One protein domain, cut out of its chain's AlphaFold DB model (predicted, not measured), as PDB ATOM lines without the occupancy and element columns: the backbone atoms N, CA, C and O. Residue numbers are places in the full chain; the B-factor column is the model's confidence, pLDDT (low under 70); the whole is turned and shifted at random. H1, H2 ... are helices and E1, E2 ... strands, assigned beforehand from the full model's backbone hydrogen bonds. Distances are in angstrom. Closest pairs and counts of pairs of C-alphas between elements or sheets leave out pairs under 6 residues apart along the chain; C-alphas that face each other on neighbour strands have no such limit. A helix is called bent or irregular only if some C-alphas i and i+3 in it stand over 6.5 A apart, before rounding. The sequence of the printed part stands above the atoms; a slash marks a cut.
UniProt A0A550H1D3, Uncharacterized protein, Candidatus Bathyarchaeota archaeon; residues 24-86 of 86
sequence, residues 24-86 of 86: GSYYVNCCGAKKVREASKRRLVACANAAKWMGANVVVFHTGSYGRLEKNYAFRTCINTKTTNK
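This is residues 24 to 86 of the 86 residues of an uncharacterized protein of Candidatus Bathyarchaeota archaeon (UniProt A0A550H1D3). One long helix, H1, makes most of the length, and the chain then turns and folds back alongside it in a drawn-out stretch through the short strand E1, to end in a shorter helix, H2, set off near the end where H1 begins, and a tail. Before H1, residues 24 to 33 run toward that same end without a named element. The printed part has 63 residues, with two named helices and one named strand in the order H1, E1, H2, and its class is mostly helix; no two strands pair. It is only just compact, close to loose, with a radius of gyration of the C-alphas of 12.3 A, and it is elongated, spanning 38 by 23 by 15 A.

The printed part begins at Gly 24, whose C-alpha is at (105.136, -8.181, -20.061). H1, residues 34 to 54, measures 30.7 A from first to last C-alpha; it begins with C-alpha 34 at (103.071, -14.602, -37.839) and ends with C-alpha 54 at (96.418, -8.039, -8.555). E1 is residues 58 to 60, Val 58 to Val 60, and measures 6.3 A. H2, residues 71 to 79, measures 12.4 A and ends with C-alpha 79 at (101.062, -1.555, -35.555). Residues 80 to 86 follow it with no named element.

H1 is the longest helix, with 21 residues. A tight link of 3 residues joins H1 to E1. H1 and E1 have 4 pairs of C-alphas within 8 A, the closest being those of Ala 48 and Val 59, 6.7 A apart, and their centres are 11.8 A apart. E1 pairs with no named strand. A short link of 10 residues joins E1 to H2, and these two elements are apart. H1 and H2 are apart too, with no C-alpha of the one within 8 A of the other. In both H1 and H2 every O i to N i+4 pair is within hydrogen-bond range, and neither helix is bent or irregular.

The two C-alphas farthest apart are those of Met 54 and Glu 70, at 38.3 A. The C-alphas of Gly 24 and Lys 86, the first and last printed, are 21.3 A apart. Lys 86 is the chain's last residue. The printed part has no cut, and neither of its links is long. The mean pLDDT of the printed part is 92.2, and residues 83 to 86 are under 70.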
ATOM      1  N   GLY A  24     105.458  -7.145 -19.092       95.94
ATOM      2  CA  GLY A  24     105.136  -8.181 -20.061       95.94
ATOM      3  C   GLY A  24     106.282  -9.165 -20.283       95.94
ATOM      4  O   GLY A  24     107.429  -8.958 -19.895       95.94
ATOM      5  N   SER A  25     105.979 -10.281 -20.939       95.56
ATOM      6  CA  SER A  25     107.006 -11.275 -21.254       95.56
ATOM      7  C   SER A  25     108.063 -10.705 -22.206       95.56
ATOM      8  O   SER A  25     107.716 -10.152 -23.248       95.56
ATOM      9  N   TYR A  26     109.346 -10.967 -21.931       94.62
ATOM     10  CA  TYR A  26     110.451 -10.693 -22.865       94.62
ATOM     11  C   TYR A  26     110.323 -11.433 -24.212       94.62
ATOM     12  O   TYR A  26     110.997 -11.091 -25.177       94.62
ATOM     13  N   TYR A  27     109.431 -12.426 -24.310       95.12
ATOM     14  CA  TYR A  27     109.128 -13.144 -25.551       95.12
ATOM     15  C   TYR A  27     108.018 -12.491 -26.391       95.12
ATOM     16  O   TYR A  27     107.503 -13.118 -27.325       95.12
ATOM     17  N   VAL A  28     107.587 -11.275 -26.049       96.75
ATOM     18  CA  VAL A  28     106.721 -10.469 -26.914       96.75
ATOM     19  C   VAL A  28     107.550  -9.929 -28.078       96.75
ATOM     20  O   VAL A  28     108.563  -9.261 -27.892       96.75
ATOM     21  N   ASN A  29     107.116 -10.223 -29.302       96.62
ATOM     22  CA  ASN A  29     107.627  -9.584 -30.503       96.62
ATOM     23  C   ASN A  29     106.510  -9.409 -31.545       96.62
ATOM     24  O   ASN A  29     106.158 -10.333 -32.285       96.62
ATOM     25  N   CYS A  30     105.975  -8.191 -31.614       95.88
ATOM     26  CA  CYS A  30     104.907  -7.771 -32.517       95.88
ATOM     27  C   CYS A  30     105.390  -7.531 -33.955       95.88
ATOM     28  O   CYS A  30     104.575  -7.486 -34.868       95.88
ATOM     29  N   CYS A  31     106.697  -7.422 -34.197       95.50
ATOM     30  CA  CYS A  31     107.250  -7.359 -35.555       95.50
ATOM     31  C   CYS A  31     107.820  -8.700 -36.046       95.50
ATOM     32  O   CYS A  31     108.304  -8.794 -37.170       95.50
ATOM     33  N   GLY A  32     107.722  -9.761 -35.236       92.81
ATOM     34  CA  GLY A  32     108.185 -11.098 -35.597       92.81
ATOM     35  C   GLY A  32     107.323 -11.790 -36.661       92.81
ATOM     36  O   GLY A  32     106.319 -11.261 -37.148       92.81
ATOM     37  N   ALA A  33     107.682 -13.031 -36.995       92.75
ATOM     38  CA  ALA A  33     106.887 -13.881 -37.883       92.75
ATOM     39  C   ALA A  33     105.461 -14.104 -37.341       92.75
ATOM     40  O   ALA A  33     105.225 -14.024 -36.135       92.75
ATOM     41  N   LYS A  34     104.499 -14.456 -38.207       92.38
ATOM     42  CA  LYS A  34     103.071 -14.602 -37.839       92.38
ATOM     43  C   LYS A  34     102.852 -15.446 -36.572       92.38
ATOM     44  O   LYS A  34     102.152 -15.006 -35.666       92.38
ATOM     45  N   LYS A  35     103.507 -16.609 -36.462       95.25
ATOM     46  CA  LYS A  35     103.426 -17.489 -35.277       95.25
ATOM     47  C   LYS A  35     103.918 -16.800 -33.995       95.25
ATOM     48  O   LYS A  35     103.317 -16.973 -32.938       95.25
ATOM     49  N   VAL A  36     104.979 -15.998 -34.094       95.31
ATOM     50  CA  VAL A  36     105.534 -15.226 -32.971       95.31
ATOM     51  C   VAL A  36     104.567 -14.125 -32.545       95.31
ATOM     52  O   VAL A  36     104.337 -13.955 -31.349       95.31
ATOM     53  N   ARG A  37     103.941 -13.428 -33.500       94.88
ATOM     54  CA  ARG A  37     102.943 -12.387 -33.206       94.88
ATOM     55  C   ARG A  37     101.724 -12.957 -32.492       94.88
ATOM     56  O   ARG A  37     101.308 -12.416 -31.475       94.88
ATOM     57  N   GLU A  38     101.202 -14.093 -32.949       95.38
ATOM     58  CA  GLU A  38     100.074 -14.755 -32.279       95.38
ATOM     59  C   GLU A  38     100.431 -15.243 -30.868       95.38
ATOM     60  O   GLU A  38      99.657 -15.055 -29.929       95.38
ATOM     61  N   ALA A  39     101.630 -15.801 -30.674       96.25
ATOM     62  CA  ALA A  39     102.108 -16.154 -29.339       96.25
ATOM     63  C   ALA A  39     102.271 -14.913 -28.439       96.25
ATOM     64  O   ALA A  39     101.925 -14.953 -27.259       96.25
ATOM     65  N   SER A  40     102.743 -13.799 -29.000       96.56
ATOM     66  CA  SER A  40     102.900 -12.524 -28.291       96.56
ATOM     67  C   SER A  40     101.559 -11.972 -27.813       96.56
ATOM     68  O   SER A  40     101.448 -11.608 -26.647       96.56
ATOM     69  N   LYS A  41     100.513 -12.011 -28.651       95.62
ATOM     70  CA  LYS A  41      99.149 -11.618 -28.255       95.62
ATOM     71  C   LYS A  41      98.653 -12.420 -27.054       95.62
ATOM     72  O   LYS A  41      98.172 -11.840 -26.088       95.62
ATOM     73  N   ARG A  42      98.824 -13.749 -27.073       96.25
ATOM     74  CA  ARG A  42      98.423 -14.616 -25.947       96.25
ATOM     75  C   ARG A  42      99.177 -14.272 -24.665       96.25
ATOM     76  O   ARG A  42      98.571 -14.225 -23.600       96.25
ATOM     77  N   ARG A  43     100.482 -13.997 -24.764       96.31
ATOM     78  CA  ARG A  43     101.305 -13.572 -23.620       96.31
ATOM     79  C   ARG A  43     100.849 -12.229 -23.057       96.31
ATOM     80  O   ARG A  43     100.762 -12.103 -21.841       96.31
ATOM     81  N   LEU A  44     100.538 -11.260 -23.918       96.12
ATOM     82  CA  LEU A  44     100.036  -9.949 -23.500       96.12
ATOM     83  C   LEU A  44      98.679 -10.064 -22.804       96.12
ATOM     84  O   LEU A  44      98.512  -9.496 -21.733       96.12
ATOM     85  N   VAL A  45      97.750 -10.860 -23.341       96.31
ATOM     86  CA  VAL A  45      96.447 -11.111 -22.696       96.31
ATOM     87  C   VAL A  45      96.623 -11.807 -21.345       96.31
ATOM     88  O   VAL A  45      96.022 -11.392 -20.359       96.31
ATOM     89  N   ALA A  46      97.485 -12.824 -21.257       96.44
ATOM     90  CA  ALA A  46      97.776 -13.492 -19.988       96.44
ATOM     91  C   ALA A  46      98.387 -12.529 -18.954       96.44
ATOM     92  O   ALA A  46      97.998 -12.555 -17.790       96.44
ATOM     93  N   CYS A  47      99.304 -11.661 -19.385       97.19
ATOM     94  CA  CYS A  47      99.914 -10.623 -18.560       97.19
ATOM     95  C   CYS A  47      98.884  -9.582 -18.088       97.19
ATOM     96  O   CYS A  47      98.845  -9.265 -16.903       97.19
ATOM     97  N   ALA A  48      98.000  -9.122 -18.976       97.12
ATOM     98  CA  ALA A  48      96.925  -8.189 -18.645       97.12
ATOM     99  C   ALA A  48      95.904  -8.794 -17.666       97.12
ATOM    100  O   ALA A  48      95.493  -8.125 -16.723       97.12
ATOM    101  N   ASN A  49      95.541 -10.071 -17.831       97.75
ATOM    102  CA  ASN A  49      94.681 -10.781 -16.877       97.75
ATOM    103  C   ASN A  49      95.334 -10.868 -15.493       97.75
ATOM    104  O   ASN A  49      94.707 -10.548 -14.489       97.75
ATOM    105  N   ALA A  50      96.616 -11.230 -15.452       98.12
ATOM    106  CA  ALA A  50      97.424 -11.245 -14.238       98.12
ATOM    107  C   ALA A  50      97.487  -9.871 -13.546       98.12
ATOM    108  O   ALA A  50      97.276  -9.780 -12.337       98.12
ATOM    109  N   ALA A  51      97.745  -8.809 -14.314       98.31
ATOM    110  CA  ALA A  51      97.758  -7.431 -13.832       98.31
ATOM    111  C   ALA A  51      96.394  -7.021 -13.261       98.31
ATOM    112  O   ALA A  51      96.329  -6.444 -12.178       98.31
ATOM    113  N   LYS A  52      95.301  -7.394 -13.939       98.50
ATOM    114  CA  LYS A  52      93.932  -7.157 -13.473       98.50
ATOM    115  C   LYS A  52      93.656  -7.845 -12.136       98.50
ATOM    116  O   LYS A  52      93.094  -7.212 -11.251       98.50
ATOM    117  N   TRP A  53      94.054  -9.108 -11.969       98.62
ATOM    118  CA  TRP A  53      93.817  -9.859 -10.727       98.62
ATOM    119  C   TRP A  53      94.492  -9.228  -9.505       98.62
ATOM    120  O   TRP A  53      93.885  -9.160  -8.441       98.62
ATOM    121  N   MET A  54      95.715  -8.714  -9.655       98.44
ATOM    122  CA  MET A  54      96.418  -8.039  -8.555       98.44
ATOM    123  C   MET A  54      96.070  -6.554  -8.400       98.44
ATOM    124  O   MET A  54      96.479  -5.938  -7.420       98.44
ATOM    125  N   GLY A  55      95.330  -5.968  -9.345       98.31
ATOM    126  CA  GLY A  55      95.059  -4.529  -9.367       98.31
ATOM    127  C   GLY A  55      96.292  -3.686  -9.705       98.31
ATOM    128  O   GLY A  55      96.465  -2.608  -9.148       98.31
ATOM    129  N   ALA A  56      97.170  -4.177 -10.585       98.38
ATOM    130  CA  ALA A  56      98.311  -3.399 -11.058       98.38
ATOM    131  C   ALA A  56      97.846  -2.201 -11.897       98.38
ATOM    132  O   ALA A  56      96.958  -2.321 -12.740       98.38
ATOM    133  N   ASN A  57      98.497  -1.057 -11.694       98.12
ATOM    134  CA  ASN A  57      98.150   0.212 -12.326       98.12
ATOM    135  C   ASN A  57      98.509   0.256 -13.816       98.12
ATOM    136  O   ASN A  57      97.839   0.911 -14.610       98.12
ATOM    137  N   VAL A  58      99.585  -0.428 -14.207       98.00
ATOM    138  CA  VAL A  58     100.087  -0.387 -15.581       98.00
ATOM    139  C   VAL A  58     100.724  -1.710 -15.982       98.00
ATOM    140  O   VAL A  58     101.379  -2.375 -15.173       98.00
ATOM    141  N   VAL A  59     100.549  -2.067 -17.255       97.75
ATOM    142  CA  VAL A  59     101.315  -3.119 -17.925       97.75
ATOM    143  C   VAL A  59     102.314  -2.462 -18.869       97.75
ATOM    144  O   VAL A  59     101.919  -1.754 -19.792       97.75
ATOM    145  N   VAL A  60     103.602  -2.719 -18.663       97.75
ATOM    146  CA  VAL A  60     104.691  -2.227 -19.516       97.75
ATOM    147  C   VAL A  60     105.308  -3.384 -20.288       97.75
ATOM    148  O   VAL A  60     105.492  -4.469 -19.748       97.75
ATOM    149  N   PHE A  61     105.610  -3.198 -21.567       96.50
ATOM    150  CA  PHE A  61     106.264  -4.228 -22.370       96.50
ATOM    151  C   PHE A  61     106.991  -3.611 -23.558       96.50
ATOM    152  O   PHE A  61     106.582  -2.583 -24.096       96.50
ATOM    153  N   HIS A  62     108.040  -4.287 -24.015       95.19
ATOM    154  CA  HIS A  62     108.650  -3.976 -25.298       95.19
ATOM    155  C   HIS A  62     107.821  -4.578 -26.428       95.19
ATOM    156  O   HIS A  62     107.439  -5.747 -26.391       95.19
ATOM    157  N   THR A  63     107.576  -3.791 -27.470       93.25
ATOM    158  CA  THR A  63     106.828  -4.238 -28.652       93.25
ATOM    159  C   THR A  63     107.586  -5.279 -29.482       93.25
ATOM    160  O   THR A  63     106.990  -5.953 -30.321       93.25
ATOM    161  N   GLY A  64     108.882  -5.459 -29.233       90.19
ATOM    162  CA  GLY A  64     109.727  -6.478 -29.843       90.19
ATOM    163  C   GLY A  64     111.075  -5.918 -30.278       90.19
ATOM    164  O   GLY A  64     111.374  -4.744 -30.081       90.19
ATOM    165  N   SER A  65     111.880  -6.774 -30.905       91.94
ATOM    166  CA  SER A  65     113.123  -6.387 -31.579       91.94
ATOM    167  C   SER A  65     112.977  -6.621 -33.077       91.94
ATOM    168  O   SER A  65     112.524  -7.693 -33.493       91.94
ATOM    169  N   TYR A  66     113.369  -5.624 -33.875       92.19
ATOM    170  CA  TYR A  66     113.308  -5.681 -35.335       92.19
ATOM    171  C   TYR A  66     114.476  -6.458 -35.953       92.19
ATOM    172  O   TYR A  66     114.388  -6.851 -37.110       92.19
ATOM    173  N   GLY A  67     115.539  -6.760 -35.197       90.25
ATOM    174  CA  GLY A  67     116.664  -7.570 -35.673       90.25
ATOM    175  C   GLY A  67     117.236  -7.057 -37.000       90.25
ATOM    176  O   GLY A  67     117.769  -5.956 -37.061       90.25
ATOM    177  N   ARG A  68     117.109  -7.864 -38.062       92.44
ATOM    178  CA  ARG A  68     117.550  -7.530 -39.432       92.44
ATOM    179  C   ARG A  68     116.440  -6.952 -40.324       92.44
ATOM    180  O   ARG A  68     116.666  -6.756 -41.513       92.44
ATOM    181  N   LEU A  69     115.236  -6.740 -39.793       92.88
ATOM    182  CA  LEU A  69     114.133  -6.134 -40.535       92.88
ATOM    183  C   LEU A  69     114.403  -4.647 -40.769       92.88
ATOM    184  O   LEU A  69     114.955  -3.956 -39.912       92.88
ATOM    185  N   GLU A  70     113.940  -4.147 -41.910       95.81
ATOM    186  CA  GLU A  70     113.901  -2.712 -42.173       95.81
ATOM    187  C   GLU A  70     112.959  -2.021 -41.163       95.81
ATOM    188  O   GLU A  70     111.927  -2.575 -40.763       95.81
ATOM    189  N   LYS A  71     113.342  -0.824 -40.702       94.19
ATOM    190  CA  LYS A  71     112.697  -0.126 -39.578       94.19
ATOM    191  C   LYS A  71     111.222   0.172 -39.853       94.19
ATOM    192  O   LYS A  71     110.380  -0.105 -38.997       94.19
ATOM    193  N   ASN A  72     110.891   0.695 -41.035       95.06
ATOM    194  CA  ASN A  72     109.510   1.009 -41.402       95.06
ATOM    195  C   ASN A  72     108.662  -0.259 -41.541       95.06
ATOM    196  O   ASN A  72     107.516  -0.285 -41.086       95.06
ATOM    197  N   TYR A  73     109.215  -1.326 -42.116       93.12
ATOM    198  CA  TYR A  73     108.554  -2.624 -42.195       93.12
ATOM    199  C   TYR A  73     108.249  -3.191 -40.802       93.12
ATOM    200  O   TYR A  73     107.116  -3.610 -40.532       93.12
ATOM    201  N   ALA A  74     109.225  -3.167 -39.891       94.69
ATOM    202  CA  ALA A  74     109.047  -3.637 -38.521       94.69
ATOM    203  C   ALA A  74     107.995  -2.812 -37.767       94.69
ATOM    204  O   ALA A  74     107.104  -3.382 -37.131       94.69
ATOM    205  N   PHE A  75     108.044  -1.484 -37.897       94.25
ATOM    206  CA  PHE A  75     107.075  -0.574 -37.292       94.25
ATOM    207  C   PHE A  75     105.648  -0.832 -37.798       94.25
ATOM    208  O   PHE A  75     104.736  -1.049 -36.999       94.25
ATOM    209  N   ARG A  76     105.451  -0.914 -39.123       93.88
ATOM    210  CA  ARG A  76     104.139  -1.213 -39.728       93.88
ATOM    211  C   ARG A  76     103.613  -2.580 -39.298       93.88
ATOM    212  O   ARG A  76     102.430  -2.723 -38.995       93.88
ATOM    213  N   THR A  77     104.486  -3.581 -39.229       93.06
ATOM    214  CA  THR A  77     104.118  -4.929 -38.772       93.06
ATOM    215  C   THR A  77     103.685  -4.915 -37.307       93.06
ATOM    216  O   THR A  77     102.678  -5.533 -36.954       93.06
ATOM    217  N   CYS A  78     104.397  -4.161 -36.467       94.12
ATOM    218  CA  CYS A  78     104.048  -3.977 -35.066       94.12
ATOM    219  C   CYS A  78     102.659  -3.343 -34.908       94.12
ATOM    220  O   CYS A  78     101.820  -3.915 -34.216       94.12
ATOM    221  N   ILE A  79     102.377  -2.229 -35.597       92.19
ATOM    222  CA  ILE A  79     101.062  -1.555 -35.555       92.19
ATOM    223  C   ILE A  79      99.933  -2.486 -36.009       92.19
ATOM    224  O   ILE A  79      98.852  -2.509 -35.423       92.19
ATOM    225  N   ASN A  80     100.183  -3.295 -37.039       90.06
ATOM    226  CA  ASN A  80      99.188  -4.223 -37.577       90.06
ATOM    227  C   ASN A  80      98.938  -5.441 -36.671       90.06
ATOM    228  O   ASN A  80      98.017  -6.224 -36.918       90.06
ATOM    229  N   THR A  81      99.721  -5.613 -35.605       88.69
ATOM    230  CA  THR A  81      99.531  -6.681 -34.620       88.69
ATOM    231  C   THR A  81      98.424  -6.312 -33.646       88.69
ATOM    232  O   THR A  81      98.660  -5.959 -32.496       88.69
ATOM    233  N   LYS A  82      97.179  -6.425 -34.110       79.06
ATOM    234  CA  LYS A  82      95.992  -6.180 -33.287       79.06
ATOM    235  C   LYS A  82      95.633  -7.420 -32.473       79.06
ATOM    236  O   LYS A  82      95.579  -8.530 -33.012       79.06
ATOM    237  N   THR A  83      95.371  -7.247 -31.183       64.69
ATOM    238  CA  THR A  83      94.654  -8.245 -30.385       64.69
ATOM    239  C   THR A  83      93.204  -8.250 -30.852       64.69
ATOM    240  O   THR A  83      92.513  -7.243 -30.751       64.69
ATOM    241  N   THR A  84      92.746  -9.355 -31.431       57.44
ATOM    242  CA  THR A  84      91.324  -9.538 -31.725       57.44
ATOM    243  C   THR A  84      90.607  -9.814 -30.412       57.44
ATOM    244  O   THR A  84      90.849 -10.859 -29.808       57.44
ATOM    245  N   ASN A  85      89.743  -8.892 -29.986       46.91
ATOM    246  CA  ASN A  85      88.671  -9.237 -29.061       46.91
ATOM    247  C   ASN A  85      87.739 -10.183 -29.824       46.91
ATOM    248  O   ASN A  85      87.204  -9.809 -30.868       46.91
ATOM    249  N   LYS A  86      87.654 -11.427 -29.359       39.91
ATOM    250  CA  LYS A  86      86.479 -12.258 -29.605       39.91
ATOM    251  C   LYS A  86      85.461 -11.925 -28.530       39.91
ATOM    252  O   LYS A  86      85.914 -11.749 -27.378       39.91
TER     253      LYS A  86